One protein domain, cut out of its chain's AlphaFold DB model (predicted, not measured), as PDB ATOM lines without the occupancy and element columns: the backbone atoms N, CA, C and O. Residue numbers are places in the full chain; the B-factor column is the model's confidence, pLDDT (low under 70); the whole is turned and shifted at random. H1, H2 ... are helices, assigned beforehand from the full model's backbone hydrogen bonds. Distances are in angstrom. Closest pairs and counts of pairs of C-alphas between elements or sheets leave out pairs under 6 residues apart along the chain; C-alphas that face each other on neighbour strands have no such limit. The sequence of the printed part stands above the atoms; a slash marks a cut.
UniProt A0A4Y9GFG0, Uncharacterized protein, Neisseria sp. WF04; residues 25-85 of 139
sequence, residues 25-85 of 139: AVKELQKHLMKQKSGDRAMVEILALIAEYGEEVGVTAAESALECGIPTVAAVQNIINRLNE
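Overview. This is residues 25 to 85 of the 139 residues of an uncharacterized protein of Neisseria sp. WF04 (UniProt A0A4Y9GFG0). Four helices make a small compact cluster: the longest, H2, has H1 folded back beside its first part as a helical hairpin and H4 side by side with it, running the same way at a tilt of 10 degrees, while H3 crosses H1 and H4 steeply and meets H2 at a corner. The printed part has 61 residues with four named helices in the order H1, H2, H3, H4 and no named strand; its class is all helix. It is compact, with a radius of gyration of the C-alphas of 10.3 A, and spans 32 by 21 by 17 A.

Along the chain. H2, residues 39 to 53, is 21.1 A long, from C-alpha 39 at (11.963, 40.667, 95.442). H1 is residues 25 to 33, 12.5 A, beginning at C-alpha 25 (19.745, 33.436, 83.584). H3, residues 55 to 67, measures 18.3 A. H4, residues 73 to 84, measures 16.5 A and ends at C-alpha 84 (24.153, 18.089, 95.411).

Arrangement. H2 and H3 are the hubs, touching three helices each. H2 touches H4 at a shallow tilt of 10 degrees, the same way; the closest C-alphas, of Ile 46 and Val 73, are 5.9 A apart. H1 and H2 form a hairpin at a shallow tilt of 30 degrees, opposite ways, where H2 touches with residues 39 to 43 alone; the closest C-alphas, of Leu 33 and Gly 39, are 4.4 A apart. H2, with residues 49 to 50 alone, and H3, with residues 57 to 59 alone, touch only at the corner; the closest C-alphas, of Ile 50 and Gly 58, are 4.5 A apart. H3 touches H4 at a steep tilt of 56 degrees, opposite ways, with C-alphas of Ala 61 and Val 76 closest at 5.4 A. H3 touches H1 at a steep tilt of 54 degrees, the same way, with C-alphas of Ala 25 and Glu 63 closest at 5.5 A. H1 and H4 are apart. In H1, H2, H3 and H4 every O i to N i+4 pair is within hydrogen-bond range.

Size, cuts and confidence. The two C-alphas farthest apart, of Lys 37 and Glu 85, are 32.0 A apart. The printed part has no cut, and the three links are tight. The mean pLDDT of the printed part is 84.2, and no printed residue is under 70.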
ATOM      1  N   ALA A  25      20.812  34.109  82.841       83.50
ATOM      2  CA  ALA A  25      19.745  33.436  83.584       83.50
ATOM      3  C   ALA A  25      19.454  34.103  84.939       83.50
ATOM      4  O   ALA A  25      18.308  34.374  85.293       83.50
ATOM      5  N   VAL A  26      20.499  34.470  85.684       85.00
ATOM      6  CA  VAL A  26      20.358  35.147  86.982       85.00
ATOM      7  C   VAL A  26      19.748  36.544  86.803       85.00
ATOM      8  O   VAL A  26      18.924  36.977  87.609       85.00
ATOM      9  N   LYS A  27      20.091  37.238  85.710       86.88
ATOM     10  CA  LYS A  27      19.512  38.542  85.357       86.88
ATOM     11  C   LYS A  27      18.029  38.447  84.995       86.88
ATOM     12  O   LYS A  27      17.259  39.343  85.342       86.88
ATOM     13  N   GLU A  28      17.608  37.399  84.295       87.31
ATOM     14  CA  GLU A  28      16.188  37.167  84.024       87.31
ATOM     15  C   GLU A  28      15.424  36.860  85.305       87.31
ATOM     16  O   GLU A  28      14.416  37.510  85.590       87.31
ATOM     17  N   LEU A  29      15.959  35.974  86.141       86.88
ATOM     18  CA  LEU A  29      15.364  35.635  87.425       86.88
ATOM     19  C   LEU A  29      15.225  36.869  88.332       86.88
ATOM     20  O   LEU A  29      14.162  37.086  88.918       86.88
ATOM     21  N   GLN A  30      16.225  37.757  88.348       86.31
ATOM     22  CA  GLN A  30      16.142  39.054  89.024       86.31
ATOM     23  C   GLN A  30      14.943  39.883  88.536       86.31
ATOM     24  O   GLN A  30      14.186  40.397  89.357       86.31
ATOM     25  N   LYS A  31      14.720  39.998  87.218       87.62
ATOM     26  CA  LYS A  31      13.568  40.743  86.669       87.62
ATOM     27  C   LYS A  31      12.233  40.169  87.141       87.62
ATOM     28  O   LYS A  31      11.293  40.933  87.360       87.62
ATOM     29  N   HIS A  32      12.132  38.848  87.277       86.81
ATOM     30  CA  HIS A  32      10.929  38.202  87.799       86.81
ATOM     31  C   HIS A  32      10.725  38.508  89.284       86.81
ATOM     32  O   HIS A  32       9.615  38.865  89.683       86.81
ATOM     33  N   LEU A  33      11.792  38.452  90.081       85.06
ATOM     34  CA  LEU A  33      11.734  38.732  91.512       85.06
ATOM     35  C   LEU A  33      11.434  40.197  91.825       85.06
ATOM     36  O   LEU A  33      10.622  40.458  92.706       85.06
ATOM     37  N   MET A  34      12.007  41.155  91.088       84.69
ATOM     38  CA  MET A  34      11.782  42.592  91.322       84.69
ATOM     39  C   MET A  34      10.320  43.028  91.140       84.69
ATOM     40  O   MET A  34       9.931  44.086  91.627       84.69
ATOM     41  N   LYS A  35       9.483  42.217  90.475       85.56
ATOM     42  CA  LYS A  35       8.032  42.453  90.391       85.56
ATOM     43  C   LYS A  35       7.314  42.208  91.723       85.56
ATOM     44  O   LYS A  35       6.187  42.656  91.900       85.56
ATOM     45  N   GLN A  36       7.933  41.473  92.647       80.19
ATOM     46  CA  GLN A  36       7.367  41.131  93.947       80.19
ATOM     47  C   GLN A  36       7.828  42.125  95.021       80.19
ATOM     48  O   GLN A  36       8.975  42.568  95.030       80.19
ATOM     49  N   LYS A  37       6.958  42.428  95.994       74.25
ATOM     50  CA  LYS A  37       7.242  43.382  97.089       74.25
ATOM     51  C   LYS A  37       8.443  42.976  97.964       74.25
ATOM     52  O   LYS A  37       9.065  43.829  98.589       74.25
ATOM     53  N   SER A  38       8.778  41.687  98.000       80.19
ATOM     54  CA  SER A  38       9.938  41.112  98.697       80.19
ATOM     55  C   SER A  38      11.047  40.639  97.746       80.19
ATOM     56  O   SER A  38      11.908  39.860  98.155       80.19
ATOM     57  N   GLY A  39      11.040  41.099  96.492       80.88
ATOM     58  CA  GLY A  39      11.963  40.667  95.442       80.88
ATOM     59  C   GLY A  39      13.436  40.876  95.764       80.88
ATOM     60  O   GLY A  39      14.256  40.018  95.457       80.88
ATOM     61  N   ASP A  40      13.763  41.986  96.427       82.50
ATOM     62  CA  ASP A  40      15.130  42.298  96.858       82.50
ATOM     63  C   ASP A  40      15.670  41.244  97.830       82.50
ATOM     64  O   ASP A  40      16.732  40.675  97.603       82.50
ATOM     65  N   ARG A  41      14.872  40.875  98.842       83.25
ATOM     66  CA  ARG A  41      15.222  39.812  99.798       83.25
ATOM     67  C   ARG A  41      15.380  38.462  99.113       83.25
ATOM     68  O   ARG A  41      16.343  37.759  99.390       83.25
ATOM     69  N   ALA A  42      14.467  38.130  98.205       84.56
ATOM     70  CA  ALA A  42      14.549  36.891  97.442       84.56
ATOM     71  C   ALA A  42      15.822  36.838  96.581       84.56
ATOM     72  O   ALA A  42      16.478  35.804  96.496       84.56
ATOM     73  N   MET A  43      16.207  37.968  95.984       85.00
ATOM     74  CA  MET A  43      17.441  38.070  95.211       85.00
ATOM     75  C   MET A  43      18.675  37.914  96.103       85.00
ATOM     76  O   MET A  43      19.594  37.190  95.735       85.00
ATOM     77  N   VAL A  44      18.690  38.542  97.286       83.50
ATOM     78  CA  VAL A  44      19.763  38.375  98.285       83.50
ATOM     79  C   VAL A  44      19.969  36.905  98.619       83.50
ATOM     80  O   VAL A  44      21.099  36.425  98.642       83.50
ATOM     81  N   GLU A  45      18.868  36.210  98.878       84.75
ATOM     82  CA  GLU A  45      18.872  34.817  99.295       84.75
ATOM     83  C   GLU A  45      19.411  33.920  98.181       84.75
ATOM     84  O   GLU A  45      20.334  33.152  98.415       84.75
ATOM     85  N   ILE A  46      18.954  34.100  96.940       86.31
ATOM     86  CA  ILE A  46      19.480  33.345  95.795       86.31
ATOM     87  C   ILE A  46      20.962  33.624  95.580       86.31
ATOM     88  O   ILE A  46      21.730  32.686  95.404       86.31
ATOM     89  N   LEU A  47      21.391  34.885  95.630       84.56
ATOM     90  CA  LEU A  47      22.808  35.215  95.494       84.56
ATOM     91  C   LEU A  47      23.650  34.579  96.606       84.56
ATOM     92  O   LEU A  47      24.768  34.158  96.326       84.56
ATOM     93  N   ALA A  48      23.120  34.471  97.829       85.19
ATOM     94  CA  ALA A  48      23.772  33.754  98.920       85.19
ATOM     95  C   ALA A  48      23.924  32.253  98.611       85.19
ATOM     96  O   ALA A  48      24.987  31.694  98.871       85.19
ATOM     97  N   LEU A  49      22.927  31.628  97.973       85.19
ATOM     98  CA  LEU A  49      23.020  30.236  97.517       85.19
ATOM     99  C   LEU A  49      24.063  30.057  96.414       85.19
ATOM    100  O   LEU A  49      24.885  29.151  96.481       85.19
ATOM    101  N   ILE A  50      24.097  30.943  95.419       85.88
ATOM    102  CA  ILE A  50      25.134  30.904  94.373       85.88
ATOM    103  C   ILE A  50      26.526  31.061  95.000       85.88
ATOM    104  O   ILE A  50      27.479  30.385  94.620       85.88
ATOM    105  N   ALA A  51      26.639  31.937  95.995       82.19
ATOM    106  CA  ALA A  51      27.851  32.140  96.766       82.19
ATOM    107  C   ALA A  51      28.302  30.876  97.524       82.19
ATOM    108  O   ALA A  51      29.496  30.599  97.590       82.19
ATOM    109  N   GLU A  52      27.368  30.120  98.094       83.81
ATOM    110  CA  GLU A  52      27.649  28.919  98.884       83.81
ATOM    111  C   GLU A  52      27.989  27.696  98.019       83.81
ATOM    112  O   GLU A  52      28.980  27.015  98.283       83.81
ATOM    113  N   TYR A  53      27.202  27.439  96.972       83.62
ATOM    114  CA  TYR A  53      27.313  26.233  96.140       83.62
ATOM    115  C   TYR A  53      28.182  26.422  94.888       83.62
ATOM    116  O   TYR A  53      28.583  25.442  94.260       83.62
ATOM    117  N   GLY A  54      28.497  27.667  94.531       82.88
ATOM    118  CA  GLY A  54      29.281  28.020  93.354       82.88
ATOM    119  C   GLY A  54      28.437  28.557  92.197       82.88
ATOM    120  O   GLY A  54      27.232  28.320  92.087       82.88
ATOM    121  N   GLU A  55      29.109  29.291  91.307       81.94
ATOM    122  CA  GLU A  55      28.479  29.987  90.183       81.94
ATOM    123  C   GLU A  55      27.781  29.026  89.217       81.94
ATOM    124  O   GLU A  55      26.615  29.228  88.896       81.94
ATOM    125  N   GLU A  56      28.452  27.948  88.811       82.06
ATOM    126  CA  GLU A  56      27.931  26.994  87.820       82.06
ATOM    127  C   GLU A  56      26.635  26.315  88.289       82.06
ATOM    128  O   GLU A  56      25.645  26.253  87.553       82.06
ATOM    129  N   VAL A  57      26.606  25.866  89.548       83.88
ATOM    130  CA  VAL A  57      25.428  25.244  90.175       83.88
ATOM    131  C   VAL A  57      24.297  26.264  90.309       83.88
ATOM    132  O   VAL A  57      23.137  25.963  90.024       83.88
ATOM    133  N   GLY A  58      24.642  27.492  90.691       86.69
ATOM    134  CA  GLY A  58      23.716  28.606  90.809       86.69
ATOM    135  C   GLY A  58      23.038  28.996  89.495       86.69
ATOM    136  O   GLY A  58      21.820  29.173  89.455       86.69
ATOM    137  N   VAL A  59      23.816  29.099  88.415       87.44
ATOM    138  CA  VAL A  59      23.315  29.410  87.068       87.44
ATOM    139  C   VAL A  59      22.407  28.292  86.570       87.44
ATOM    140  O   VAL A  59      21.272  28.572  86.190       87.44
ATOM    141  N   THR A  60      22.847  27.038  86.684       86.25
ATOM    142  CA  THR A  60      22.059  25.863  86.275       86.25
ATOM    143  C   THR A  60      20.714  25.802  87.008       86.25
ATOM    144  O   THR A  60      19.668  25.519  86.416       86.25
ATOM    145  N   ALA A  61      20.713  26.102  88.310       86.56
ATOM    146  CA  ALA A  61      19.493  26.135  89.104       86.56
ATOM    147  C   ALA A  61      18.568  27.300  88.723       86.56
ATOM    148  O   ALA A  61      17.348  27.127  88.708       86.56
ATOM    149  N   ALA A  62      19.125  28.468  88.391       88.00
ATOM    150  CA  ALA A  62      18.353  29.614  87.922       88.00
ATOM    151  C   ALA A  62      17.695  29.344  86.559       88.00
ATOM    152  O   ALA A  62      16.510  29.632  86.397       88.00
ATOM    153  N   GLU A  63      18.423  28.746  85.614       88.88
ATOM    154  CA  GLU A  63      17.893  28.318  84.310       88.88
ATOM    155  C   GLU A  63      16.744  27.326  84.487       88.88
ATOM    156  O   GLU A  63      15.635  27.564  84.018       88.88
ATOM    157  N   SER A  64      16.967  26.284  85.287       84.94
ATOM    158  CA  SER A  64      15.952  25.268  85.585       84.94
ATOM    159  C   SER A  64      14.695  25.864  86.245       84.94
ATOM    160  O   SER A  64      13.571  25.441  85.962       84.94
ATOM    161  N   ALA A  65      14.855  26.859  87.124       85.69
ATOM    162  CA  ALA A  65      13.732  27.545  87.767       85.69
ATOM    163  C   ALA A  65      12.943  28.433  86.788       85.69
ATOM    164  O   ALA A  65      11.712  28.507  86.877       85.69
ATOM    165  N   LEU A  66      13.636  29.086  85.849       86.88
ATOM    166  CA  LEU A  66      13.021  29.877  84.782       86.88
ATOM    167  C   LEU A  66      12.271  28.997  83.782       86.88
ATOM    168  O   LEU A  66      11.138  29.321  83.437       86.88
ATOM    169  N   GLU A  67      12.849  27.862  83.387       84.75
ATOM    170  CA  GLU A  67      12.202  26.878  82.510       84.75
ATOM    171  C   GLU A  67      10.900  26.334  83.110       84.75
ATOM    172  O   GLU A  67       9.920  26.130  82.396       84.75
ATOM    173  N   CYS A  68      10.845  26.175  84.437       78.50
ATOM    174  CA  CYS A  68       9.616  25.798  85.139       78.50
ATOM    175  C   CYS A  68       8.571  26.907  85.236       78.50
ATOM    176  O   CYS A  68       7.444  26.655  85.660       78.50
ATOM    177  N   GLY A  69       8.948  28.155  84.965       82.94
ATOM    178  CA  GLY A  69       8.110  29.311  85.263       82.94
ATOM    179  C   GLY A  69       7.888  29.540  86.763       82.94
ATOM    180  O   GLY A  69       6.948  30.246  87.130       82.94
ATOM    181  N   ILE A  70       8.743  28.987  87.636       81.31
ATOM    182  CA  ILE A  70       8.679  29.171  89.096       81.31
ATOM    183  C   ILE A  70       9.952  29.901  89.568       81.31
ATOM    184  O   ILE A  70      10.823  29.295  90.195       81.31
ATOM    185  N   PRO A  71      10.089  31.215  89.297       84.19
ATOM    186  CA  PRO A  71      11.249  32.005  89.707       84.19
ATOM    187  C   PRO A  71      11.153  32.379  91.198       84.19
ATOM    188  O   PRO A  71      10.972  33.543  91.548       84.19
ATOM    189  N   THR A  72      11.220  31.387  92.089       84.94
ATOM    190  CA  THR A  72      11.194  31.573  93.550       84.94
ATOM    191  C   THR A  72      12.471  31.045  94.195       84.94
ATOM    192  O   THR A  72      13.113  30.132  93.676       84.94
ATOM    193  N   VAL A  73      12.826  31.588  95.363       86.62
ATOM    194  CA  VAL A  73      14.002  31.132  96.123       86.62
ATOM    195  C   VAL A  73      13.903  29.645  96.454       86.62
ATOM    196  O   VAL A  73      14.856  28.898  96.254       86.62
ATOM    197  N   ALA A  74      12.725  29.199  96.901       84.56
ATOM    198  CA  ALA A  74      12.484  27.809  97.262       84.56
ATOM    199  C   ALA A  74      12.698  26.853  96.078       84.56
ATOM    200  O   ALA A  74      13.265  25.776  96.258       84.56
ATOM    201  N   ALA A  75      12.287  27.250  94.867       83.62
ATOM    202  CA  ALA A  75      12.515  26.457  93.664       83.62
ATOM    203  C   ALA A  75      14.013  26.318  93.363       83.62
ATOM    204  O   ALA A  75      14.497  25.199  93.191       83.62
ATOM    205  N   VAL A  76      14.755  27.431  93.381       86.56
ATOM    206  CA  VAL A  76      16.207  27.441  93.141       86.56
ATOM    207  C   VAL A  76      16.945  26.600  94.184       86.56
ATOM    208  O   VAL A  76      17.697  25.701  93.817       86.56
ATOM    209  N   GLN A  77      16.672  26.806  95.476       87.44
ATOM    210  CA  GLN A  77      17.257  26.014  96.563       87.44
ATOM    211  C   GLN A  77      16.999  24.517  96.383       87.44
ATOM    212  O   GLN A  77      17.893  23.696  96.585       87.44
ATOM    213  N   ASN A  78      15.770  24.145  96.020       86.75
ATOM    214  CA  ASN A  78      15.412  22.748  95.828       86.75
ATOM    215  C   ASN A  78      16.194  22.121  94.666       86.75
ATOM    216  O   ASN A  78      16.656  20.989  94.779       86.75
ATOM    217  N   ILE A  79      16.378  22.852  93.565       84.50
ATOM    218  CA  ILE A  79      17.168  22.379  92.424       84.50
ATOM    219  C   ILE A  79      18.632  22.191  92.835       84.50
ATOM    220  O   ILE A  79      19.191  21.127  92.585       84.50
ATOM    221  N   ILE A  80      19.218  23.159  93.543       86.88
ATOM    222  CA  ILE A  80      20.587  23.060  94.071       86.88
ATOM    223  C   ILE A  80      20.741  21.835  94.980       86.88
ATOM    224  O   ILE A  80      21.665  21.042  94.803       86.88
ATOM    225  N   ASN A  81      19.805  21.628  95.910       84.50
ATOM    226  CA  ASN A  81      19.826  20.474  96.808       84.50
ATOM    227  C   ASN A  81      19.786  19.154  96.037       84.50
ATOM    228  O   ASN A  81      20.494  18.222  96.395       84.50
ATOM    229  N   ARG A  82      18.999  19.084  94.956       82.00
ATOM    230  CA  ARG A  82      18.922  17.897  94.096       82.00
ATOM    231  C   ARG A  82      20.195  17.663  93.290       82.00
ATOM    232  O   ARG A  82      20.539  16.509  93.064       82.00
ATOM    233  N   LEU A  83      20.876  18.723  92.856       79.75
ATOM    234  CA  LEU A  83      22.167  18.618  92.168       79.75
ATOM    235  C   LEU A  83      23.267  18.115  93.110       79.75
ATOM    236  O   LEU A  83      24.164  17.401  92.674       79.75
ATOM    237  N   ASN A  84      23.173  18.461  94.395       79.44
ATOM    238  CA  ASN A  84      24.153  18.089  95.411       79.44
ATOM    239  C   ASN A  84      23.770  16.831  96.216       79.44
ATOM    240  O   ASN A  84      24.529  16.416  97.091       79.44
ATOM    241  N   GLU A  85      22.597  16.237  95.975       75.62
ATOM    242  CA  GLU A  85      22.139  15.071  96.730       75.62
ATOM    243  C   GLU A  85      23.059  13.872  96.439       75.62
ATOM    244  O   GLU A  85      23.117  13.404  95.295       75.62
TER     245      GLU A  85